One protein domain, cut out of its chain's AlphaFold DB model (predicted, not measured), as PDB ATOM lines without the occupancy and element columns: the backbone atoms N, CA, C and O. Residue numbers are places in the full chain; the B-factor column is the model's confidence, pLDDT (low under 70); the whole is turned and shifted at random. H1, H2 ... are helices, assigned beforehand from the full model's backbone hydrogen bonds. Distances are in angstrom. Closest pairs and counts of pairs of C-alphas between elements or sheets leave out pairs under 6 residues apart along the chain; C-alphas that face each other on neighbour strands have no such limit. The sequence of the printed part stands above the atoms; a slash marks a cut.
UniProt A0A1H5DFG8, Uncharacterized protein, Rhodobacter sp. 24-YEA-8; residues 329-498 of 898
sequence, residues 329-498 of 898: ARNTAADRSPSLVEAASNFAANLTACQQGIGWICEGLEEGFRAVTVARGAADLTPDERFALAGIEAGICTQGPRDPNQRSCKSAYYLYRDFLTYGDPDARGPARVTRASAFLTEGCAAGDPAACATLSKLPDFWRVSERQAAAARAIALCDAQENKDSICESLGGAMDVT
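This is residues 329 to 498 of the 898 residues of an uncharacterized protein of Rhodobacter sp. 24-YEA-8 (UniProt A0A1H5DFG8). Antiparallel helices follow one another in chain order along the longest axis: H1 and H3 make a side-by-side pair at one end, H4, H5 and H6 an up-and-down bundle in the middle, and H7 and H8 a hairpin at the other end. Short H2 packs on the end of H1, while short H9 and H10 sit beside H7, and a long loop, residues 397 to 409, joins H4 to H5. The printed part has 170 residues with ten named helices, H1 to H10 in order, and no named strand, so its class is all helix. It is compact, with a radius of gyration of the C-alphas of 17.5 A and spans of 51 by 40 by 26 A.

H1, residues 340 to 355, touches H3, residues 365 to 376, at a shallow tilt of 15 degrees, opposite ways; their closest C-alphas, of Leu 340 and Ala 375, are 4.8 A apart. H2, residues 359 to 362, touches H1 at residues 350 to 355 alone, closest at the C-alphas of Cys 354 and Cys 362, 5.0 A. H3 and H4, residues 383 to 396, form a hairpin that only just touches, with 3 pairs of C-alphas within 8 A; the closest are Glu 366 and Leu 389, 6.3 A. H4 and H5, residues 410 to 421, form a hairpin at a shallow tilt of 23 degrees, closest at the C-alphas of Ala 390 and Ala 412, 4.6 A. H5 and H6, residues 430 to 446, form a steeper hairpin, a steep tilt of 40 degrees, closest at the C-alphas of Tyr 416 and Ala 436, 5.5 A. H7, residues 449 to 456, is the hub, touching five helices; with H8, residues 464 to 479, it forms a hairpin at a shallow tilt of 20 degrees, closest at the C-alphas of Ser 456 and Arg 467, 4.3 A. It also touches H5, the same way at 8 degrees, and H6, with the C-alphas of Cys 444 and Cys 452 4.5 A apart. H9, residues 486 to 489, and H10, residues 491 to 494, each only just touch H7, with 3 pairs of C-alphas within 8 A. Every O i to N i+4 pair is within hydrogen-bond range in H1, H4, H5, H6, H7 and H8; in H3 it is 7 of 8, and H2, H9 and H10 are too short for such a pair.

H1 begins at C-alpha 340, (-45.985, -31.189, 44.520), and is 22.3 A long; H3 is 16.6 A, H4 20.6 A and H5 16.3 A. H6, 23.7 A, has C-alpha 430 at (-28.393, -13.477, 64.420). H8, 22.4 A, ends at C-alpha 479, (-29.040, 10.924, 39.199).

The C-alphas farthest apart are those of Asn 331 and Ser 465, 53.4 A. The printed part has no cut, and the link from H4 to H5 is long, with 13 residues. The mean pLDDT of the printed part is 84.6; 21 residues are under 70, among them residues 401 to 406 and 482 to 487.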
ATOM      1  N   ALA A 329     -35.328 -34.183  35.621       89.19
ATOM      2  CA  ALA A 329     -36.172 -33.001  35.782       89.19
ATOM      3  C   ALA A 329     -37.012 -32.698  34.527       89.19
ATOM      4  O   ALA A 329     -38.165 -32.296  34.641       89.19
ATOM      5  N   ARG A 330     -36.455 -32.909  33.326       81.44
ATOM      6  CA  ARG A 330     -37.145 -32.656  32.046       81.44
ATOM      7  C   ARG A 330     -38.202 -33.700  31.698       81.44
ATOM      8  O   ARG A 330     -39.190 -33.358  31.063       81.44
ATOM      9  N   ASN A 331     -37.991 -34.957  32.082       76.19
ATOM     10  CA  ASN A 331     -38.912 -36.053  31.761       76.19
ATOM     11  C   ASN A 331     -40.055 -36.206  32.776       76.19
ATOM     12  O   ASN A 331     -40.914 -37.066  32.608       76.19
ATOM     13  N   THR A 332     -40.083 -35.375  33.817       81.75
ATOM     14  CA  THR A 332     -41.107 -35.404  34.860       81.75
ATOM     15  C   THR A 332     -42.084 -34.245  34.650       81.75
ATOM     16  O   THR A 332     -41.691 -33.085  34.786       81.75
ATOM     17  N   ALA A 333     -43.352 -34.561  34.346       74.50
ATOM     18  CA  ALA A 333     -44.412 -33.590  34.028       74.50
ATOM     19  C   ALA A 333     -44.056 -32.622  32.877       74.50
ATOM     20  O   ALA A 333     -44.243 -31.414  32.982       74.50
ATOM     21  N   ALA A 334     -43.533 -33.153  31.768       68.56
ATOM     22  CA  ALA A 334     -43.053 -32.351  30.638       68.56
ATOM     23  C   ALA A 334     -44.153 -31.547  29.909       68.56
ATOM     24  O   ALA A 334     -43.861 -30.546  29.262       68.56
ATOM     25  N   ASP A 335     -45.406 -31.991  29.992       70.44
ATOM     26  CA  ASP A 335     -46.554 -31.513  29.210       70.44
ATOM     27  C   ASP A 335     -47.671 -30.896  30.070       70.44
ATOM     28  O   ASP A 335     -48.742 -30.556  29.565       70.44
ATOM     29  N   ARG A 336     -47.447 -30.749  31.380       80.44
ATOM     30  CA  ARG A 336     -48.456 -30.279  32.337       80.44
ATOM     31  C   ARG A 336     -47.825 -29.593  33.542       80.44
ATOM     32  O   ARG A 336     -46.642 -29.747  33.815       80.44
ATOM     33  N   SER A 337     -48.645 -28.900  34.329       80.44
ATOM     34  CA  SER A 337     -48.203 -28.418  35.639       80.44
ATOM     35  C   SER A 337     -47.813 -29.602  36.540       80.44
ATOM     36  O   SER A 337     -48.589 -30.563  36.648       80.44
ATOM     37  N   PRO A 338     -46.641 -29.553  37.196       86.75
ATOM     38  CA  PRO A 338     -46.194 -30.630  38.064       86.75
ATOM     39  C   PRO A 338     -47.028 -30.694  39.349       86.75
ATOM     40  O   PRO A 338     -47.428 -29.671  39.911       86.75
ATOM     41  N   SER A 339     -47.256 -31.907  39.847       92.38
ATOM     42  CA  SER A 339     -47.714 -32.140  41.217       92.38
ATOM     43  C   SER A 339     -46.633 -31.713  42.219       92.38
ATOM     44  O   SER A 339     -45.479 -31.496  41.852       92.38
ATOM     45  N   LEU A 340     -46.967 -31.610  43.510       94.44
ATOM     46  CA  LEU A 340     -45.985 -31.189  44.520       94.44
ATOM     47  C   LEU A 340     -44.764 -32.125  44.590       94.44
ATOM     48  O   LEU A 340     -43.635 -31.656  44.701       94.44
ATOM     49  N   VAL A 341     -44.977 -33.439  44.473       94.88
ATOM     50  CA  VAL A 341     -43.897 -34.444  44.471       94.88
ATOM     51  C   VAL A 341     -42.995 -34.285  43.247       94.88
ATOM     52  O   VAL A 341     -41.770 -34.374  43.361       94.88
ATOM     53  N   GLU A 342     -43.593 -34.049  42.082       93.44
ATOM     54  CA  GLU A 342     -42.874 -33.838  40.825       93.44
ATOM     55  C   GLU A 342     -42.083 -32.536  40.867       93.44
ATOM     56  O   GLU A 342     -40.888 -32.543  40.591       93.44
ATOM     57  N   ALA A 343     -42.701 -31.437  41.308       93.50
ATOM     58  CA  ALA A 343     -42.034 -30.152  41.471       93.50
ATOM     59  C   ALA A 343     -40.855 -30.264  42.452       93.50
ATOM     60  O   ALA A 343     -39.759 -29.786  42.159       93.50
ATOM     61  N   ALA A 344     -41.050 -30.954  43.581       95.44
ATOM     62  CA  ALA A 344     -39.998 -31.191  44.565       95.44
ATOM     63  C   ALA A 344     -38.846 -32.040  44.002       95.44
ATOM     64  O   ALA A 344     -37.676 -31.730  44.237       95.44
ATOM     65  N   SER A 345     -39.160 -33.084  43.230       94.88
ATOM     66  CA  SER A 345     -38.159 -33.939  42.579       94.88
ATOM     67  C   SER A 345     -37.391 -33.188  41.489       94.88
ATOM     68  O   SER A 345     -36.163 -33.271  41.442       94.88
ATOM     69  N   ASN A 346     -38.086 -32.398  40.667       93.62
ATOM     70  CA  ASN A 346     -37.498 -31.575  39.611       93.62
ATOM     71  C   ASN A 346     -36.560 -30.521  40.195       93.62
ATOM     72  O   ASN A 346     -35.433 -30.362  39.724       93.62
ATOM     73  N   PHE A 347     -36.998 -29.840  41.255       95.06
ATOM     74  CA  PHE A 347     -36.169 -28.885  41.976       95.06
ATOM     75  C   PHE A 347     -34.914 -29.553  42.552       95.06
ATOM     76  O   PHE A 347     -33.811 -29.058  42.338       95.06
ATOM     77  N   ALA A 348     -35.052 -30.699  43.224       95.50
ATOM     78  CA  ALA A 348     -33.922 -31.421  43.808       95.50
ATOM     79  C   ALA A 348     -32.901 -31.889  42.756       95.50
ATOM     80  O   ALA A 348     -31.688 -31.755  42.954       95.50
ATOM     81  N   ALA A 349     -33.380 -32.395  41.618       94.38
ATOM     82  CA  ALA A 349     -32.531 -32.819  40.512       94.38
ATOM     83  C   ALA A 349     -31.786 -31.624  39.889       94.38
ATOM     84  O   ALA A 349     -30.564 -31.666  39.736       94.38
ATOM     85  N   ASN A 350     -32.481 -30.514  39.625       93.69
ATOM     86  CA  ASN A 350     -31.852 -29.288  39.126       93.69
ATOM     87  C   ASN A 350     -30.861 -28.689  40.134       93.69
ATOM     88  O   ASN A 350     -29.775 -28.261  39.746       93.69
ATOM     89  N   LEU A 351     -31.180 -28.703  41.430       94.00
ATOM     90  CA  LEU A 351     -30.264 -28.252  42.479       94.00
ATOM     91  C   LEU A 351     -28.975 -29.079  42.463       94.00
ATOM     92  O   LEU A 351     -27.883 -28.515  42.489       94.00
ATOM     93  N   THR A 352     -29.099 -30.402  42.342       92.69
ATOM     94  CA  THR A 352     -27.950 -31.306  42.225       92.69
ATOM     95  C   THR A 352     -27.139 -30.991  40.967       92.69
ATOM     96  O   THR A 352     -25.931 -30.795  41.048       92.69
ATOM     97  N   ALA A 353     -27.780 -30.838  39.804       90.50
ATOM     98  CA  ALA A 353     -27.092 -30.492  38.556       90.50
ATOM     99  C   ALA A 353     -26.357 -29.136  38.627       90.50
ATOM    100  O   ALA A 353     -25.229 -29.016  38.136       90.50
ATOM    101  N   CYS A 354     -26.957 -28.134  39.276       89.69
ATOM    102  CA  CYS A 354     -26.324 -26.847  39.558       89.69
ATOM    103  C   CYS A 354     -25.068 -27.019  40.429       89.69
ATOM    104  O   CYS A 354     -23.994 -26.532  40.070       89.69
ATOM    105  N   GLN A 355     -25.169 -27.773  41.530       89.25
ATOM    106  CA  GLN A 355     -24.043 -28.050  42.432       89.25
ATOM    107  C   GLN A 355     -22.899 -28.812  41.741       89.25
ATOM    108  O   GLN A 355     -21.737 -28.624  42.093       89.25
ATOM    109  N   GLN A 356     -23.210 -29.609  40.715       88.12
ATOM    110  CA  GLN A 356     -22.236 -30.314  39.871       88.12
ATOM    111  C   GLN A 356     -21.672 -29.452  38.718       88.12
ATOM    112  O   GLN A 356     -21.002 -29.960  37.812       88.12
ATOM    113  N   GLY A 357     -21.915 -28.136  38.740       77.44
ATOM    114  CA  GLY A 357     -21.228 -27.151  37.902       77.44
ATOM    115  C   GLY A 357     -21.971 -26.707  36.641       77.44
ATOM    116  O   GLY A 357     -21.351 -26.113  35.760       77.44
ATOM    117  N   ILE A 358     -23.276 -26.970  36.519       75.12
ATOM    118  CA  ILE A 358     -24.077 -26.463  35.393       75.12
ATOM    119  C   ILE A 358     -24.672 -25.095  35.749       75.12
ATOM    120  O   ILE A 358     -25.788 -24.994  36.252       75.12
ATOM    121  N   GLY A 359     -23.919 -24.029  35.460       69.75
ATOM    122  CA  GLY A 359     -24.257 -22.657  35.867       69.75
ATOM    123  C   GLY A 359     -25.637 -22.162  35.416       69.75
ATOM    124  O   GLY A 359     -26.348 -21.562  36.210       69.75
ATOM    125  N   TRP A 360     -26.072 -22.471  34.189       74.00
ATOM    126  CA  TRP A 360     -27.385 -22.028  33.690       74.00
ATOM    127  C   TRP A 360     -28.570 -22.726  34.374       74.00
ATOM    128  O   TRP A 360     -29.667 -22.181  34.391       74.00
ATOM    129  N   ILE A 361     -28.371 -23.909  34.968       82.06
ATOM    130  CA  ILE A 361     -29.408 -24.533  35.800       82.06
ATOM    131  C   ILE A 361     -29.559 -23.752  37.106       82.06
ATOM    132  O   ILE A 361     -30.681 -23.546  37.560       82.06
ATOM    133  N   CYS A 362     -28.451 -23.263  37.680       83.38
ATOM    134  CA  CYS A 362     -28.485 -22.429  38.882       83.38
ATOM    135  C   CYS A 362     -29.327 -21.165  38.674       83.38
ATOM    136  O   CYS A 362     -30.064 -20.766  39.570       83.38
ATOM    137  N   GLU A 363     -29.257 -20.578  37.475       81.25
ATOM    138  CA  GLU A 363     -30.002 -19.377  37.088       81.25
ATOM    139  C   GLU A 363     -31.528 -19.546  37.164       81.25
ATOM    140  O   GLU A 363     -32.218 -18.544  37.350       81.25
ATOM    141  N   GLY A 364     -32.035 -20.779  37.020       82.75
ATOM    142  CA  GLY A 364     -33.462 -21.114  37.023       82.75
ATOM    143  C   GLY A 364     -33.970 -21.756  38.318       82.75
ATOM    144  O   GLY A 364     -35.125 -22.180  38.365       82.75
ATOM    145  N   LEU A 365     -33.144 -21.865  39.368       89.25
ATOM    146  CA  LEU A 365     -33.549 -22.525  40.617       89.25
ATOM    147  C   LEU A 365     -34.630 -21.756  41.383       89.25
ATOM    148  O   LEU A 365     -35.483 -22.398  41.995       89.25
ATOM    149  N   GLU A 366     -34.632 -20.420  41.337       87.75
ATOM    150  CA  GLU A 366     -35.692 -19.611  41.958       87.75
ATOM    151  C   GLU A 366     -37.061 -19.933  41.335       87.75
ATOM    152  O   GLU A 366     -38.014 -20.247  42.052       87.75
ATOM    153  N   GLU A 367     -37.149 -19.941  40.002       83.25
ATOM    154  CA  GLU A 367     -38.380 -20.295  39.283       83.25
ATOM    155  C   GLU A 367     -38.749 -21.771  39.488       83.25
ATOM    156  O   GLU A 367     -39.911 -22.105  39.725       83.25
ATOM    157  N   GLY A 368     -37.755 -22.663  39.496       86.94
ATOM    158  CA  GLY A 368     -37.961 -24.073  39.823       86.94
ATOM    159  C   GLY A 368     -38.577 -24.272  41.211       86.94
ATOM    160  O   GLY A 368     -39.463 -25.108  41.379       86.94
ATOM    161  N   PHE A 369     -38.171 -23.475  42.205       92.88
ATOM    162  CA  PHE A 369     -38.767 -23.517  43.540       92.88
ATOM    163  C   PHE A 369     -40.143 -22.839  43.593       92.88
ATOM    164  O   PHE A 369     -41.016 -23.267  44.348       92.88
ATOM    165  N   ARG A 370     -40.399 -21.832  42.751       88.06
ATOM    166  CA  ARG A 370     -41.736 -21.239  42.601       88.06
ATOM    167  C   ARG A 370     -42.769 -22.279  42.156       88.06
ATOM    168  O   ARG A 370     -43.891 -22.276  42.662       88.06
ATOM    169  N   ALA A 371     -42.389 -23.216  41.283       88.31
ATOM    170  CA  ALA A 371     -43.252 -24.342  40.921       88.31
ATOM    171  C   ALA A 371     -43.622 -25.206  42.144       88.31
ATOM    172  O   ALA A 371     -44.778 -25.613  42.276       88.31
ATOM    173  N   VAL A 372     -42.687 -25.414  43.082       93.94
ATOM    174  CA  VAL A 372     -42.948 -26.105  44.360       93.94
ATOM    175  C   VAL A 372     -43.966 -25.327  45.191       93.94
ATOM    176  O   VAL A 372     -44.958 -25.902  45.633       93.94
ATOM    177  N   THR A 373     -43.784 -24.014  45.369       91.62
ATOM    178  CA  THR A 373     -44.708 -23.205  46.183       91.62
ATOM    179  C   THR A 373     -46.114 -23.141  45.594       91.62
ATOM    180  O   THR A 373     -47.095 -23.229  46.336       91.62
ATOM    181  N   VAL A 374     -46.221 -23.052  44.263       87.56
ATOM    182  CA  VAL A 374     -47.504 -23.077  43.550       87.56
ATOM    183  C   VAL A 374     -48.187 -24.429  43.736       87.56
ATOM    184  O   VAL A 374     -49.352 -24.467  44.130       87.56
ATOM    185  N   ALA A 375     -47.468 -25.540  43.540       89.81
ATOM    186  CA  ALA A 375     -48.013 -26.885  43.727       89.81
ATOM    187  C   ALA A 375     -48.388 -27.179  45.193       89.81
ATOM    188  O   ALA A 375     -49.335 -27.920  45.457       89.81
ATOM    189  N   ARG A 376     -47.684 -26.563  46.154       92.19
ATOM    190  CA  ARG A 376     -48.008 -26.601  47.589       92.19
ATOM    191  C   ARG A 376     -49.296 -25.832  47.913       92.19
ATOM    192  O   ARG A 376     -49.892 -26.062  48.964       92.19
ATOM    193  N   GLY A 377     -49.728 -24.917  47.042       86.81
ATOM    194  CA  GLY A 377     -50.812 -23.971  47.319       86.81
ATOM    195  C   GLY A 377     -50.431 -22.919  48.366       86.81
ATOM    196  O   GLY A 377     -51.307 -22.360  49.027       86.81
ATOM    197  N   ALA A 378     -49.131 -22.677  48.563       75.88
ATOM    198  CA  ALA A 378     -48.643 -21.679  49.503       75.88
ATOM    199  C   ALA A 378     -48.656 -20.292  48.855       75.88
ATOM    200  O   ALA A 378     -48.164 -20.112  47.744       75.88
ATOM    201  N   ALA A 379     -49.198 -19.307  49.573       64.88
ATOM    202  CA  ALA A 379     -49.224 -17.922  49.108       64.88
ATOM    203  C   ALA A 379     -47.837 -17.256  49.144       64.88
ATOM    204  O   ALA A 379     -47.621 -16.292  48.420       64.88
ATOM    205  N   ASP A 380     -46.913 -17.766  49.969       76.06
ATOM    206  CA  ASP A 380     -45.610 -17.154  50.229       76.06
ATOM    207  C   ASP A 380     -44.530 -18.176  50.618       76.06
ATOM    208  O   ASP A 380     -44.821 -19.235  51.180       76.06
ATOM    209  N   LEU A 381     -43.268 -17.804  50.376       87.62
ATOM    210  CA  LEU A 381     -42.072 -18.519  50.841       87.62
ATOM    211  C   LEU A 381     -41.927 -18.446  52.370       87.62
ATOM    212  O   LEU A 381     -42.237 -17.426  52.998       87.62
ATOM    213  N   THR A 382     -41.372 -19.489  52.987       88.12
ATOM    214  CA  THR A 382     -40.953 -19.436  54.397       88.12
ATOM    215  C   THR A 382     -39.688 -18.576  54.570       88.12
ATOM    216  O   THR A 382     -38.982 -18.300  53.596       88.12
ATOM    217  N   PRO A 383     -39.353 -18.112  55.793       88.12
ATOM    218  CA  PRO A 383     -38.100 -17.391  56.030       88.12
ATOM    219  C   PRO A 383     -36.849 -18.185  55.620       88.12
ATOM    220  O   PRO A 383     -35.931 -17.606  55.039       88.12
ATOM    221  N   ASP A 384     -36.823 -19.494  55.876       90.75
ATOM    222  CA  ASP A 384     -35.690 -20.355  55.514       90.75
ATOM    223  C   ASP A 384     -35.548 -20.472  53.990       90.75
ATOM    224  O   ASP A 384     -34.448 -20.328  53.458       90.75
ATOM    225  N   GLU A 385     -36.670 -20.618  53.278       92.25
ATOM    226  CA  GLU A 385     -36.711 -20.651  51.811       92.25
ATOM    227  C   GLU A 385     -36.241 -19.326  51.200       92.25
ATOM    228  O   GLU A 385     -35.384 -19.329  50.317       92.25
ATOM    229  N   ARG A 386     -36.723 -18.181  51.711       91.88
ATOM    230  CA  ARG A 386     -36.267 -16.855  51.256       91.88
ATOM    231  C   ARG A 386     -34.762 -16.686  51.438       91.88
ATOM    232  O   ARG A 386     -34.085 -16.222  50.525       91.88
ATOM    233  N   PHE A 387     -34.234 -17.057  52.606       93.00
ATOM    234  CA  PHE A 387     -32.811 -16.916  52.902       93.00
ATOM    235  C   PHE A 387     -31.943 -17.804  52.005       93.00
ATOM    236  O   PHE A 387     -30.920 -17.349  51.493       93.00
ATOM    237  N   ALA A 388     -32.344 -19.059  51.804       93.19
ATOM    238  CA  ALA A 388     -31.578 -19.997  50.998       93.19
ATOM    239  C   ALA A 388     -31.595 -19.629  49.506       93.19
ATOM    240  O   ALA A 388     -30.532 -19.580  48.885       93.19
ATOM    241  N   LEU A 389     -32.763 -19.280  48.952       93.00
ATOM    242  CA  LEU A 389     -32.878 -18.806  47.568       93.00
ATOM    243  C   LEU A 389     -32.087 -17.508  47.350       93.00
ATOM    244  O   LEU A 389     -31.366 -17.396  46.360       93.00
ATOM    245  N   ALA A 390     -32.121 -16.571  48.307       93.12
ATOM    246  CA  ALA A 390     -31.283 -15.371  48.258       93.12
ATOM    247  C   ALA A 390     -29.786 -15.713  48.206       93.12
ATOM    248  O   ALA A 390     -29.021 -15.045  47.516       93.12
ATOM    249  N   GLY A 391     -29.362 -16.755  48.929       93.00
ATOM    250  CA  GLY A 391     -27.990 -17.257  48.916       93.00
ATOM    251  C   GLY A 391     -27.567 -17.837  47.567       93.00
ATOM    252  O   GLY A 391     -26.444 -17.580  47.132       93.00
ATOM    253  N   ILE A 392     -28.458 -18.570  46.896       90.62
ATOM    254  CA  ILE A 392     -28.223 -19.110  45.548       90.62
ATOM    255  C   ILE A 392     -28.077 -17.961  44.544       90.62
ATOM    256  O   ILE A 392     -27.064 -17.890  43.851       90.62
ATOM    257  N   GLU A 393     -29.026 -17.019  44.533       90.00
ATOM    258  CA  GLU A 393     -28.998 -15.842  43.653       90.00
ATOM    259  C   GLU A 393     -27.759 -14.969  43.890       90.00
ATOM    260  O   GLU A 393     -27.092 -14.541  42.946       90.00
ATOM    261  N   ALA A 394     -27.391 -14.758  45.157       91.44
ATOM    262  CA  ALA A 394     -26.182 -14.031  45.532       91.44
ATOM    263  C   ALA A 394     -24.895 -14.707  45.031       91.44
ATOM    264  O   ALA A 394     -23.907 -14.021  44.779       91.44
ATOM    265  N   GLY A 395     -24.890 -16.037  44.891       88.94
ATOM    266  CA  GLY A 395     -23.740 -16.802  44.409       88.94
ATOM    267  C   GLY A 395     -23.498 -16.701  42.900       88.94
ATOM    268  O   GLY A 395     -22.400 -17.022  42.450       88.94
ATOM    269  N   ILE A 396     -24.496 -16.257  42.129       86.00
ATOM    270  CA  ILE A 396     -24.450 -16.197  40.656       86.00
ATOM    271  C   ILE A 396     -24.553 -14.771  40.090       86.00
ATOM    272  O   ILE A 396     -24.493 -14.587  38.875       86.00
ATOM    273  N   CYS A 397     -24.714 -13.758  40.944       87.06
ATOM    274  CA  CYS A 397     -24.813 -12.352  40.553       87.06
ATOM    275  C   CYS A 397     -23.536 -11.562  40.888       87.06
ATOM    276  O   CYS A 397     -22.673 -12.028  41.630       87.06
ATOM    277  N   THR A 398     -23.399 -10.350  40.340       87.06
ATOM    278  CA  THR A 398     -22.308  -9.417  40.686       87.06
ATOM    279  C   THR A 398     -22.875  -8.123  41.273       87.06
ATOM    280  O   THR A 398     -23.828  -7.565  40.731       87.06
ATOM    281  N   GLN A 399     -22.318  -7.673  42.405       86.62
ATOM    282  CA  GLN A 399     -22.718  -6.430  43.073       86.62
ATOM    283  C   GLN A 399     -22.069  -5.210  42.409       86.62
ATOM    284  O   GLN A 399     -20.887  -5.249  42.064       86.62
ATOM    285  N   GLY A 400     -22.808  -4.106  42.338       76.12
ATOM    286  CA  GLY A 400     -22.348  -2.838  41.780       76.12
ATOM    287  C   GLY A 400     -23.157  -2.405  40.554       76.12
ATOM    288  O   GLY A 400     -24.104  -3.082  40.158       76.12
ATOM    289  N   PRO A 401     -22.821  -1.249  39.952       67.06
ATOM    290  CA  PRO A 401     -23.519  -0.758  38.770       67.06
ATOM    291  C   PRO A 401     -23.471  -1.790  37.636       67.06
ATOM    292  O   PRO A 401     -22.466  -2.469  37.439       67.06
ATOM    293  N   ARG A 402     -24.577  -1.907  36.892       64.69
ATOM    294  CA  ARG A 402     -24.744  -2.927  35.853       64.69
ATOM    295  C   ARG A 402     -23.727  -2.739  34.723       64.69
ATOM    296  O   ARG A 402     -23.920  -1.894  33.852       64.69
ATOM    297  N   ASP A 403     -22.713  -3.594  34.696       60.22
ATOM    298  CA  ASP A 403     -21.856  -3.779  33.527       60.22
ATOM    299  C   ASP A 403     -22.571  -4.630  32.454       60.22
ATOM    300  O   ASP A 403     -23.399  -5.495  32.779       60.22
ATOM    301  N   PRO A 404     -22.249  -4.448  31.159       52.78
ATOM    302  CA  PRO A 404     -22.732  -5.330  30.101       52.78
ATOM    303  C   PRO A 404     -22.369  -6.795  30.395       52.78
ATOM    304  O   PRO A 404     -21.225  -7.102  30.727       52.78
ATOM    305  N   ASN A 405     -23.333  -7.706  30.226       52.75
ATOM    306  CA  ASN A 405     -23.193  -9.161  30.417       52.75
ATOM    307  C   ASN A 405     -22.989  -9.661  31.863       52.75
ATOM    308  O   ASN A 405     -22.702 -10.844  32.045       52.75
ATOM    309  N   GLN A 406     -23.168  -8.822  32.890       67.75
ATOM    310  CA  GLN A 406     -23.205  -9.281  34.286       67.75
ATOM    311  C   GLN A 406     -24.649  -9.438  34.790       67.75
ATOM    312  O   GLN A 406     -25.514  -8.599  34.521       67.75
ATOM    313  N   ARG A 407     -24.919 -10.522  35.535       75.62
ATOM    314  CA  ARG A 407     -26.224 -10.760  36.175       75.62
ATOM    315  C   ARG A 407     -26.390  -9.819  37.367       75.62
ATOM    316  O   ARG A 407     -25.538  -9.765  38.252       75.62
ATOM    317  N   SER A 408     -27.517  -9.114  37.397       82.12
ATOM    318  CA  SER A 408     -27.870  -8.206  38.489       82.12
ATOM    319  C   SER A 408     -28.174  -8.965  39.782       82.12
ATOM    320  O   SER A 408     -28.879  -9.971  39.761       82.12
ATOM    321  N   CYS A 409     -27.730  -8.427  40.920       89.50
ATOM    322  CA  CYS A 409     -28.096  -8.929  42.248       89.50
ATOM    323  C   CYS A 409     -29.490  -8.484  42.738       89.50
ATOM    324  O   CYS A 409     -29.830  -8.708  43.900       89.50
ATOM    325  N   LYS A 410     -30.321  -7.868  41.881       86.38
ATOM    326  CA  LYS A 410     -31.655  -7.355  42.245       86.38
ATOM    327  C   LYS A 410     -32.542  -8.405  42.927       86.38
ATOM    328  O   LYS A 410     -33.096  -8.107  43.985       86.38
ATOM    329  N   SER A 411     -32.640  -9.618  42.374       86.50
ATOM    330  CA  SER A 411     -33.439 -10.702  42.972       86.50
ATOM    331  C   SER A 411     -32.920 -11.092  44.358       86.50
ATOM    332  O   SER A 411     -33.699 -11.144  45.310       86.50
ATOM    333  N   ALA A 412     -31.599 -11.234  44.520       92.25
ATOM    334  CA  ALA A 412     -30.982 -11.511  45.818       92.25
ATOM    335  C   ALA A 412     -31.288 -10.415  46.855       92.25
ATOM    336  O   ALA A 412     -31.628 -10.724  47.998       92.25
ATOM    337  N   TYR A 413     -31.222  -9.131  46.472       92.31
ATOM    338  CA  TYR A 413     -31.559  -8.021  47.371       92.31
ATOM    339  C   TYR A 413     -33.015  -8.079  47.845       92.31
ATOM    340  O   TYR A 413     -33.281  -7.836  49.021       92.31
ATOM    341  N   TYR A 414     -33.956  -8.420  46.962       89.38
ATOM    342  CA  TYR A 414     -35.369  -8.533  47.327       89.38
ATOM    343  C   TYR A 414     -35.664  -9.768  48.175       89.38
ATOM    344  O   TYR A 414     -36.365  -9.642  49.175       89.38
ATOM    345  N   LEU A 415     -35.066 -10.921  47.875       92.19
ATOM    346  CA  LEU A 415     -35.221 -12.113  48.711       92.19
ATOM    347  C   LEU A 415     -34.640 -11.892  50.120       92.19
ATOM    348  O   LEU A 415     -35.290 -12.231  51.111       92.19
ATOM    349  N   TYR A 416     -33.474 -11.240  50.243       94.00
ATOM    350  CA  TYR A 416     -32.929 -10.861  51.553       94.00
ATOM    351  C   TYR A 416     -33.763  -9.790  52.262       94.00
ATOM    352  O   TYR A 416     -33.952  -9.890  53.474       94.00
ATOM    353  N   ARG A 417     -34.304  -8.794  51.548       91.38
ATOM    354  CA  ARG A 417     -35.270  -7.837  52.115       91.38
ATOM    355  C   ARG A 417     -36.464  -8.571  52.707       91.38
ATOM    356  O   ARG A 417     -36.837  -8.308  53.846       91.38
ATOM    357  N   ASP A 418     -37.053  -9.479  51.942       89.44
ATOM    358  CA  ASP A 418     -38.276 -10.173  52.321       89.44
ATOM    359  C   ASP A 418     -38.021 -11.141  53.479       89.44
ATOM    360  O   ASP A 418     -38.847 -11.236  54.384       89.44
ATOM    361  N   PHE A 419     -36.843 -11.774  53.526       91.25
ATOM    362  CA  PHE A 419     -36.368 -12.511  54.700       91.25
ATOM    363  C   PHE A 419     -36.274 -11.623  55.953       91.25
ATOM    364  O   PHE A 419     -36.691 -12.036  57.034       91.25
ATOM    365  N   LEU A 420     -35.741 -10.404  55.820       90.19
ATOM    366  CA  LEU A 420     -35.609  -9.446  56.924       90.19
ATOM    367  C   LEU A 420     -36.947  -8.803  57.325       90.19
ATOM    368  O   LEU A 420     -37.102  -8.386  58.471       90.19
ATOM    369  N   THR A 421     -37.916  -8.731  56.415       86.31
ATOM    370  CA  THR A 421     -39.195  -8.041  56.640       86.31
ATOM    371  C   THR A 421     -40.259  -8.991  57.171       86.31
ATOM    372  O   THR A 421     -40.877  -8.722  58.198       86.31
ATOM    373  N   TYR A 422     -40.448 -10.135  56.515       80.75
ATOM    374  CA  TYR A 422     -41.590 -11.016  56.743       80.75
ATOM    375  C   TYR A 422     -41.243 -12.226  57.618       80.75
ATOM    376  O   TYR A 422     -40.099 -12.685  57.670       80.75
ATOM    377  N   GLY A 423     -42.246 -12.754  58.320       71.56
ATOM    378  CA  GLY A 423     -42.110 -13.919  59.200       71.56
ATOM    379  C   GLY A 423     -41.637 -13.599  60.621       71.56
ATOM    380  O   GLY A 423     -41.458 -12.441  60.989       71.56
ATOM    381  N   ASP A 424     -41.466 -14.650  61.423       72.62
ATOM    382  CA  ASP A 424     -41.081 -14.567  62.835       72.62
ATOM    383  C   ASP A 424     -39.610 -14.115  62.998       72.62
ATOM    384  O   ASP A 424     -38.706 -14.820  62.531       72.62
ATOM    385  N   PRO A 425     -39.332 -12.968  63.654       73.75
ATOM    386  CA  PRO A 425     -37.972 -12.499  63.915       73.75
ATOM    387  C   PRO A 425     -37.105 -13.497  64.693       73.75
ATOM    388  O   PRO A 425     -35.908 -13.607  64.406       73.75
ATOM    389  N   ASP A 426     -37.692 -14.253  65.627       71.38
ATOM    390  CA  ASP A 426     -36.958 -15.199  66.475       71.38
ATOM    391  C   ASP A 426     -36.464 -16.411  65.669       71.38
ATOM    392  O   ASP A 426     -35.404 -16.977  65.953       71.38
ATOM    393  N   ALA A 427     -37.170 -16.753  64.587       70.06
ATOM    394  CA  ALA A 427     -36.811 -17.842  63.687       70.06
ATOM    395  C   ALA A 427     -35.646 -17.502  62.739       70.06
ATOM    396  O   ALA A 427     -35.088 -18.410  62.131       70.06
ATOM    397  N   ARG A 428     -35.235 -16.230  62.605       82.75
ATOM    398  CA  ARG A 428     -34.190 -15.801  61.647       82.75
ATOM    399  C   ARG A 428     -32.774 -16.069  62.147       82.75
ATOM    400  O   ARG A 428     -31.900 -16.439  61.369       82.75
ATOM    401  N   GLY A 429     -32.525 -15.932  63.446       84.00
ATOM    402  CA  GLY A 429     -31.201 -16.113  64.050       84.00
ATOM    403  C   GLY A 429     -30.161 -15.033  63.662       84.00
ATOM    404  O   GLY A 429     -30.114 -14.551  62.527       84.00
ATOM    405  N   PRO A 430     -29.256 -14.654  64.583       87.44
ATOM    406  CA  PRO A 430     -28.393 -13.477  64.420       87.44
ATOM    407  C   PRO A 430     -27.376 -13.595  63.275       87.44
ATOM    408  O   PRO A 430     -27.083 -12.604  62.607       87.44
ATOM    409  N   ALA A 431     -26.849 -14.795  63.007       89.44
ATOM    410  CA  ALA A 431     -25.859 -15.005  61.948       89.44
ATOM    411  C   ALA A 431     -26.442 -14.759  60.544       89.44
ATOM    412  O   ALA A 431     -25.799 -14.128  59.706       89.44
ATOM    413  N   ARG A 432     -27.679 -15.203  60.297       91.62
ATOM    414  CA  ARG A 432     -28.357 -15.026  59.005       91.62
ATOM    415  C   ARG A 432     -28.800 -13.589  58.789       91.62
ATOM    416  O   ARG A 432     -28.580 -13.049  57.710       91.62
ATOM    417  N   VAL A 433     -29.318 -12.940  59.836       92.00
ATOM    418  CA  VAL A 433     -29.591 -11.495  59.820       92.00
ATOM    419  C   VAL A 433     -28.321 -10.711  59.493       92.00
ATOM    420  O   VAL A 433     -28.349  -9.840  58.627       92.00
ATOM    421  N   THR A 434     -27.193 -11.058  60.121       93.06
ATOM    422  CA  THR A 434     -25.894 -10.423  59.839       93.06
ATOM    423  C   THR A 434     -25.486 -10.617  58.380       93.06
ATOM    424  O   THR A 434     -25.066  -9.664  57.739       93.06
ATOM    425  N   ARG A 435     -25.658 -11.819  57.817       93.75
ATOM    426  CA  ARG A 435     -25.320 -12.096  56.413       93.75
ATOM    427  C   ARG A 435     -26.197 -11.320  55.427       93.75
ATOM    428  O   ARG A 435     -25.669 -10.693  54.516       93.75
ATOM    429  N   ALA A 436     -27.515 -11.338  55.625       94.50
ATOM    430  CA  ALA A 436     -28.472 -10.644  54.761       94.50
ATOM    431  C   ALA A 436     -28.278  -9.117  54.805       94.50
ATOM    432  O   ALA A 436     -28.234  -8.454  53.769       94.50
ATOM    433  N   SER A 437     -28.102  -8.556  56.007       94.38
ATOM    434  CA  SER A 437     -27.832  -7.122  56.181       94.38
ATOM    435  C   SER A 437     -26.455  -6.714  55.646       94.38
ATOM    436  O   SER A 437     -26.345  -5.663  55.012       94.38
ATOM    437  N   ALA A 438     -25.420  -7.543  55.820       95.12
ATOM    438  CA  ALA A 438     -24.108  -7.308  55.220       95.12
ATOM    439  C   ALA A 438     -24.202  -7.267  53.692       95.12
ATOM    440  O   ALA A 438     -23.747  -6.295  53.102       95.12
ATOM    441  N   PHE A 439     -24.889  -8.227  53.064       96.06
ATOM    442  CA  PHE A 439     -25.049  -8.265  51.607       96.06
ATOM    443  C   PHE A 439     -25.737  -7.006  51.051       96.06
ATOM    444  O   PHE A 439     -25.282  -6.433  50.063       96.06
ATOM    445  N   LEU A 440     -26.798  -6.520  51.709       95.06
ATOM    446  CA  LEU A 440     -27.465  -5.261  51.339       95.06
ATOM    447  C   LEU A 440     -26.562  -4.033  51.548       95.06
ATOM    448  O   LEU A 440     -26.556  -3.111  50.731       95.06
ATOM    449  N   THR A 441     -25.784  -4.021  52.631       95.25
ATOM    450  CA  THR A 441     -24.841  -2.935  52.938       95.25
ATOM    451  C   THR A 441     -23.699  -2.893  51.920       95.25
ATOM    452  O   THR A 441     -23.367  -1.820  51.418       95.25
ATOM    453  N   GLU A 442     -23.131  -4.050  51.584       95.44
ATOM    454  CA  GLU A 442     -22.071  -4.226  50.590       95.44
ATOM    455  C   GLU A 442     -22.551  -3.827  49.196       95.44
ATOM    456  O   GLU A 442     -21.890  -3.015  48.555       95.44
ATOM    457  N   GLY A 443     -23.742  -4.268  48.776       93.62
ATOM    458  CA  GLY A 443     -24.342  -3.849  47.507       93.62
ATOM    459  C   GLY A 443     -24.526  -2.332  47.417       93.62
ATOM    460  O   GLY A 443     -24.116  -1.694  46.445       93.62
ATOM    461  N   CYS A 444     -25.055  -1.702  48.475       94.12
ATOM    462  CA  CYS A 444     -25.186  -0.245  48.499       94.12
ATOM    463  C   CYS A 444     -23.813   0.457  48.472       94.12
ATOM    464  O   CYS A 444     -23.628   1.473  47.795       94.12
ATOM    465  N   ALA A 445     -22.815  -0.097  49.167       93.69
ATOM    466  CA  ALA A 445     -21.445   0.405  49.149       93.69
ATOM    467  C   ALA A 445     -20.756   0.227  47.784       93.69
ATOM    468  O   ALA A 445     -19.974   1.101  47.401       93.69
ATOM    469  N   ALA A 446     -21.084  -0.837  47.048       90.38
ATOM    470  CA  ALA A 446     -20.619  -1.125  45.693       90.38
ATOM    471  C   ALA A 446     -21.278  -0.233  44.626       90.38
ATOM    472  O   ALA A 446     -20.778  -0.146  43.509       90.38
ATOM    473  N   GLY A 447     -22.350   0.485  44.976       88.75
ATOM    474  CA  GLY A 447     -23.011   1.439  44.084       88.75
ATOM    475  C   GLY A 447     -24.279   0.916  43.412       88.75
ATOM    476  O   GLY A 447     -24.676   1.479  42.398       88.75
ATOM    477  N   ASP A 448     -24.929  -0.111  43.966       89.12
ATOM    478  CA  ASP A 448     -26.236  -0.579  43.492       89.12
ATOM    479  C   ASP A 448     -27.389   0.292  44.037       89.12
ATOM    480  O   ASP A 448     -27.638   0.286  45.254       89.12
ATOM    481  N   PRO A 449     -28.173   0.980  43.179       87.88
ATOM    482  CA  PRO A 449     -29.346   1.734  43.626       87.88
ATOM    483  C   PRO A 449     -30.392   0.838  44.300       87.88
ATOM    484  O   PRO A 449     -30.998   1.231  45.299       87.88
ATOM    485  N   ALA A 450     -30.557  -0.394  43.799       87.50
ATOM    486  CA  ALA A 450     -31.474  -1.403  44.328       87.50
ATOM    487  C   ALA A 450     -31.211  -1.720  45.804       87.50
ATOM    488  O   ALA A 450     -32.134  -1.733  46.625       87.50
ATOM    489  N   ALA A 451     -29.942  -1.956  46.136       92.12
ATOM    490  CA  ALA A 451     -29.506  -2.283  47.482       92.12
ATOM    491  C   ALA A 451     -29.674  -1.081  48.420       92.12
ATOM    492  O   ALA A 451     -30.223  -1.230  49.509       92.12
ATOM    493  N   CYS A 452     -29.283   0.124  47.979       91.69
ATOM    494  CA  CYS A 452     -29.434   1.341  48.779       91.69
ATOM    495  C   CYS A 452     -30.904   1.688  49.066       91.69
ATOM    496  O   CYS A 452     -31.256   1.990  50.209       91.69
ATOM    497  N   ALA A 453     -31.775   1.607  48.055       88.19
ATOM    498  CA  ALA A 453     -33.206   1.841  48.223       88.19
ATOM    499  C   ALA A 453     -33.823   0.813  49.187       88.19
ATOM    500  O   ALA A 453     -34.525   1.186  50.127       88.19
ATOM    501  N   THR A 454     -33.473  -0.465  49.021       89.62
ATOM    502  CA  THR A 454     -33.917  -1.558  49.896       89.62
ATOM    503  C   THR A 454     -33.483  -1.354  51.349       89.62
ATOM    504  O   THR A 454     -34.309  -1.458  52.252       89.62
ATOM    505  N   LEU A 455     -32.217  -0.992  51.585       91.75
ATOM    506  CA  LEU A 455     -31.678  -0.700  52.919       91.75
ATOM    507  C   LEU A 455     -32.453   0.441  53.592       91.75
ATOM    508  O   LEU A 455     -32.823   0.346  54.764       91.75
ATOM    509  N   SER A 456     -32.780   1.499  52.843       90.19
ATOM    510  CA  SER A 456     -33.515   2.653  53.381       90.19
ATOM    511  C   SER A 456     -34.897   2.296  53.956       90.19
ATOM    512  O   SER A 456     -35.385   3.003  54.842       90.19
ATOM    513  N   LYS A 457     -35.495   1.180  53.514       85.06
ATOM    514  CA  LYS A 457     -36.828   0.696  53.911       85.06
ATOM    515  C   LYS A 457     -36.882  -0.175  55.159       85.06
ATOM    516  O   LYS A 457     -37.974  -0.550  55.571       85.06
ATOM    517  N   LEU A 458     -35.745  -0.495  55.767       88.00
ATOM    518  CA  LEU A 458     -35.668  -1.509  56.818       88.00
ATOM    519  C   LEU A 458     -35.309  -0.875  58.183       88.00
ATOM    520  O   LEU A 458     -34.140  -0.897  58.579       88.00
ATOM    521  N   PRO A 459     -36.288  -0.281  58.908       86.31
ATOM    522  CA  PRO A 459     -36.069   0.449  60.167       86.31
ATOM    523  C   PRO A 459     -35.439  -0.381  61.287       86.31
ATOM    524  O   PRO A 459     -34.742   0.182  62.128       86.31
ATOM    525  N   ASP A 460     -35.673  -1.691  61.295       85.19
ATOM    526  CA  ASP A 460     -35.289  -2.561  62.409       85.19
ATOM    527  C   ASP A 460     -33.802  -2.949  62.397       85.19
ATOM    528  O   ASP A 460     -33.278  -3.419  63.406       85.19
ATOM    529  N   PHE A 461     -33.103  -2.743  61.275       87.62
ATOM    530  CA  PHE A 461     -31.730  -3.228  61.076       87.62
ATOM    531  C   PHE A 461     -30.694  -2.112  60.939       87.62
ATOM    532  O   PHE A 461     -29.521  -2.327  61.243       87.62
ATOM    533  N   TRP A 462     -31.118  -0.916  60.532       92.31
ATOM    534  CA  TRP A 462     -30.248   0.247  60.383       92.31
ATOM    535  C   TRP A 462     -30.848   1.454  61.085       92.31
ATOM    536  O   TRP A 462     -32.058   1.690  61.060       92.31
ATOM    537  N   ARG A 463     -29.985   2.273  61.685       91.31
ATOM    538  CA  ARG A 463     -30.408   3.522  62.320       91.31
ATOM    539  C   ARG A 463     -30.961   4.473  61.272       91.31
ATOM    540  O   ARG A 463     -30.546   4.452  60.115       91.31
ATOM    541  N   VAL A 464     -31.817   5.392  61.717       85.25
ATOM    542  CA  VAL A 464     -32.359   6.459  60.864       85.25
ATOM    543  C   VAL A 464     -31.238   7.143  60.071       85.25
ATOM    544  O   VAL A 464     -31.327   7.184  58.857       85.25
ATOM    545  N   SER A 465     -30.117   7.522  60.698       86.12
ATOM    546  CA  SER A 465     -28.975   8.156  60.008       86.12
ATOM    547  C   SER A 465     -28.348   7.322  58.883       86.12
ATOM    548  O   SER A 465     -27.892   7.868  57.883       86.12
ATOM    549  N   GLU A 466     -28.298   5.999  59.034       90.44
ATOM    550  CA  GLU A 466     -27.733   5.093  58.025       90.44
ATOM    551  C   GLU A 466     -28.706   4.916  56.861       90.44
ATOM    552  O   GLU A 466     -28.317   4.975  55.697       90.44
ATOM    553  N   ARG A 467     -29.997   4.793  57.175       91.94
ATOM    554  CA  ARG A 467     -31.073   4.721  56.185       91.94
ATOM    555  C   ARG A 467     -31.215   6.021  55.400       91.94
ATOM    556  O   ARG A 467     -31.437   5.982  54.195       91.94
ATOM    557  N   GLN A 468     -31.027   7.160  56.061       87.50
ATOM    558  CA  GLN A 468     -30.952   8.484  55.446       87.50
ATOM    559  C   GLN A 468     -29.769   8.588  54.480       87.50
ATOM    560  O   GLN A 468     -29.942   9.021  53.342       87.50
ATOM    561  N   ALA A 469     -28.585   8.128  54.895       88.94
ATOM    562  CA  ALA A 469     -27.413   8.082  54.028       88.94
ATOM    563  C   ALA A 469     -27.623   7.150  52.821       88.94
ATOM    564  O   ALA A 469     -27.234   7.499  51.708       88.94
ATOM    565  N   ALA A 470     -28.273   5.999  53.014       91.06
ATOM    566  CA  ALA A 470     -28.607   5.075  51.933       91.06
ATOM    567  C   ALA A 470     -29.642   5.661  50.961       91.06
ATOM    568  O   ALA A 470     -29.448   5.557  49.754       91.06
ATOM    569  N   ALA A 471     -30.686   6.332  51.460       88.50
ATOM    570  CA  ALA A 471     -31.658   7.043  50.626       88.50
ATOM    571  C   ALA A 471     -30.977   8.144  49.794       88.50
ATOM    572  O   ALA A 471     -31.119   8.178  48.574       88.50
ATOM    573  N   ALA A 472     -30.153   8.985  50.428       86.38
ATOM    574  CA  ALA A 472     -29.382  10.021  49.739       86.38
ATOM    575  C   ALA A 472     -28.431   9.432  48.685       86.38
ATOM    576  O   ALA A 472     -28.288   9.977  47.591       86.38
ATOM    577  N   ARG A 473     -27.802   8.292  48.988       90.19
ATOM    578  CA  ARG A 473     -26.920   7.592  48.054       90.19
ATOM    579  C   ARG A 473     -27.684   6.976  46.886       90.19
ATOM    580  O   ARG A 473     -27.208   7.084  45.764       90.19
ATOM    581  N   ALA A 474     -28.849   6.376  47.122       89.06
ATOM    582  CA  ALA A 474     -29.698   5.841  46.060       89.06
ATOM    583  C   ALA A 474     -30.111   6.949  45.077       89.06
ATOM    584  O   ALA A 474     -29.998   6.760  43.869       89.06
ATOM    585  N   ILE A 475     -30.490   8.124  45.596       85.25
ATOM    586  CA  ILE A 475     -30.781   9.324  44.793       85.25
ATOM    587  C   ILE A 475     -29.558   9.720  43.963       85.25
ATOM    588  O   ILE A 475     -29.648   9.788  42.743       85.25
ATOM    589  N   ALA A 476     -28.396   9.890  44.600       86.19
ATOM    590  CA  ALA A 476     -27.175  10.294  43.906       86.19
ATOM    591  C   ALA A 476     -26.736   9.298  42.817       86.19
ATOM    592  O   ALA A 476     -26.283   9.712  41.753       86.19
ATOM    593  N   LEU A 477     -26.871   7.990  43.068       86.81
ATOM    594  CA  LEU A 477     -26.552   6.947  42.092       86.81
ATOM    595  C   LEU A 477     -27.512   6.987  40.899       86.81
ATOM    596  O   LEU A 477     -27.059   6.913  39.763       86.81
ATOM    597  N   CYS A 478     -28.812   7.152  41.146       84.06
ATOM    598  CA  CYS A 478     -29.815   7.260  40.088       84.06
ATOM    599  C   CYS A 478     -29.720   8.557  39.278       84.06
ATOM    600  O   CYS A 478     -30.030   8.555  38.089       84.06
ATOM    601  N   ASP A 479     -29.285   9.657  39.894       82.38
ATOM    602  CA  ASP A 479     -29.040  10.924  39.199       82.38
ATOM    603  C   ASP A 479     -27.783  10.874  38.321       82.38
ATOM    604  O   ASP A 479     -27.701  11.585  37.322       82.38
ATOM    605  N   ALA A 480     -26.809  10.028  38.671       81.19
ATOM    606  CA  ALA A 480     -25.589   9.826  37.896       81.19
ATOM    607  C   ALA A 480     -25.762   8.861  36.704       81.19
ATOM    608  O   ALA A 480     -24.854   8.758  35.878       81.19
ATOM    609  N   GLN A 481     -26.890   8.147  36.602       75.62
ATOM    610  CA  GLN A 481     -27.183   7.254  35.478       75.62
ATOM    611  C   GLN A 481     -27.713   8.039  34.269       75.62
ATOM    612  O   GLN A 481     -28.717   8.741  34.373       75.62
ATOM    613  N   GLU A 482     -27.081   7.872  33.101       67.94
ATOM    614  CA  GLU A 482     -27.579   8.443  31.835       67.94
ATOM    615  C   GLU A 482     -28.886   7.774  31.379       67.94
ATOM    616  O   GLU A 482     -29.817   8.460  30.963       67.94
ATOM    617  N   ASN A 483     -28.978   6.447  31.524       65.31
ATOM    618  CA  ASN A 483     -30.190   5.666  31.282       65.31
ATOM    619  C   ASN A 483     -30.677   5.102  32.616       65.31
ATOM    620  O   ASN A 483     -30.057   4.187  33.162       65.31
ATOM    621  N   LYS A 484     -31.761   5.669  33.146       67.12
ATOM    622  CA  LYS A 484     -32.338   5.236  34.421       67.12
ATOM    623  C   LYS A 484     -32.933   3.841  34.270       67.12
ATOM    624  O   LYS A 484     -33.682   3.582  33.336       67.12
ATOM    625  N   ASP A 485     -32.600   2.945  35.191       64.31
ATOM    626  CA  ASP A 485     -33.283   1.657  35.290       64.31
ATOM    627  C   ASP A 485     -34.662   1.790  35.972       64.31
ATOM    628  O   ASP A 485     -35.006   2.824  36.554       64.31
ATOM    629  N   SER A 486     -35.447   0.704  35.955       65.75
ATOM    630  CA  SER A 486     -36.778   0.649  36.589       65.75
ATOM    631  C   SER A 486     -36.796   1.047  38.074       65.75
ATOM    632  O   SER A 486     -37.829   1.486  38.585       65.75
ATOM    633  N   ILE A 487     -35.683   0.903  38.801       68.06
ATOM    634  CA  ILE A 487     -35.584   1.297  40.212       68.06
ATOM    635  C   ILE A 487     -35.369   2.804  40.314       68.06
ATOM    636  O   ILE A 487     -35.999   3.453  41.145       68.06
ATOM    637  N   CYS A 488     -34.528   3.371  39.455       75.56
ATOM    638  CA  CYS A 488     -34.273   4.803  39.409       75.56
ATOM    639  C   CYS A 488     -35.469   5.614  38.902       75.56
ATOM    640  O   CYS A 488     -35.702   6.726  39.380       75.56
ATOM    641  N   GLU A 489     -36.282   5.045  38.014       69.00
ATOM    642  CA  GLU A 489     -37.566   5.626  37.602       69.00
ATOM    643  C   GLU A 489     -38.607   5.608  38.733       69.00
ATOM    644  O   GLU A 489     -39.406   6.536  38.881       69.00
ATOM    645  N   SER A 490     -38.576   4.582  39.588       67.06
ATOM    646  CA  SER A 490     -39.532   4.386  40.686       67.06
ATOM    647  C   SER A 490     -38.981   4.750  42.070       67.06
ATOM    648  O   SER A 490     -39.614   4.453  43.088       67.06
ATOM    649  N   LEU A 491     -37.846   5.455  42.134       71.00
ATOM    650  CA  LEU A 491     -37.036   5.603  43.347       71.00
ATOM    651  C   LEU A 491     -37.816   6.144  44.555       71.00
ATOM    652  O   LEU A 491     -37.667   5.644  45.668       71.00
ATOM    653  N   GLY A 492     -38.702   7.122  44.335       63.34
ATOM    654  CA  GLY A 492     -39.550   7.688  45.392       63.34
ATOM    655  C   GLY A 492     -40.495   6.671  46.046       63.34
ATOM    656  O   GLY A 492     -40.782   6.793  47.230       63.34
ATOM    657  N   GLY A 493     -40.934   5.646  45.308       64.44
ATOM    658  CA  GLY A 493     -41.698   4.517  45.850       64.44
ATOM    659  C   GLY A 493     -40.813   3.380  46.370       64.44
ATOM    660  O   GLY A 493     -41.280   2.542  47.137       64.44
ATOM    661  N   ALA A 494     -39.534   3.339  45.983       69.38
ATOM    662  CA  ALA A 494     -38.567   2.325  46.399       69.38
ATOM    663  C   ALA A 494     -37.890   2.627  47.751       69.38
ATOM    664  O   ALA A 494     -37.349   1.706  48.359       69.38
ATOM    665  N   MET A 495     -37.980   3.863  48.261       78.06
ATOM    666  CA  MET A 495     -37.429   4.298  49.557       78.06
ATOM    667  C   MET A 495     -38.495   4.401  50.661       78.06
ATOM    668  O   MET A 495     -39.692   4.385  50.377       78.06
ATOM    669  N   ASP A 496     -38.079   4.491  51.931       76.75
ATOM    670  CA  ASP A 496     -39.011   4.782  53.032       76.75
ATOM    671  C   ASP A 496     -39.444   6.252  53.004       76.75
ATOM    672  O   ASP A 496     -38.630   7.164  53.172       76.75
ATOM    673  N   VAL A 497     -40.747   6.460  52.824       68.94
ATOM    674  CA  VAL A 497     -41.386   7.773  52.703       68.94
ATOM    675  C   VAL A 497     -41.346   8.602  53.994       68.94
ATOM    676  O   VAL A 497     -41.461   9.827  53.954       68.94
ATOM    677  N   THR A 498     -41.117   7.963  55.144       70.44
ATOM    678  CA  THR A 498     -41.013   8.629  56.449       70.44
ATOM    679  C   THR A 498     -39.663   9.320  56.666       70.44
ATOM    680  O   THR A 498     -39.554  10.201  57.524       70.44
TER     681      THR A 498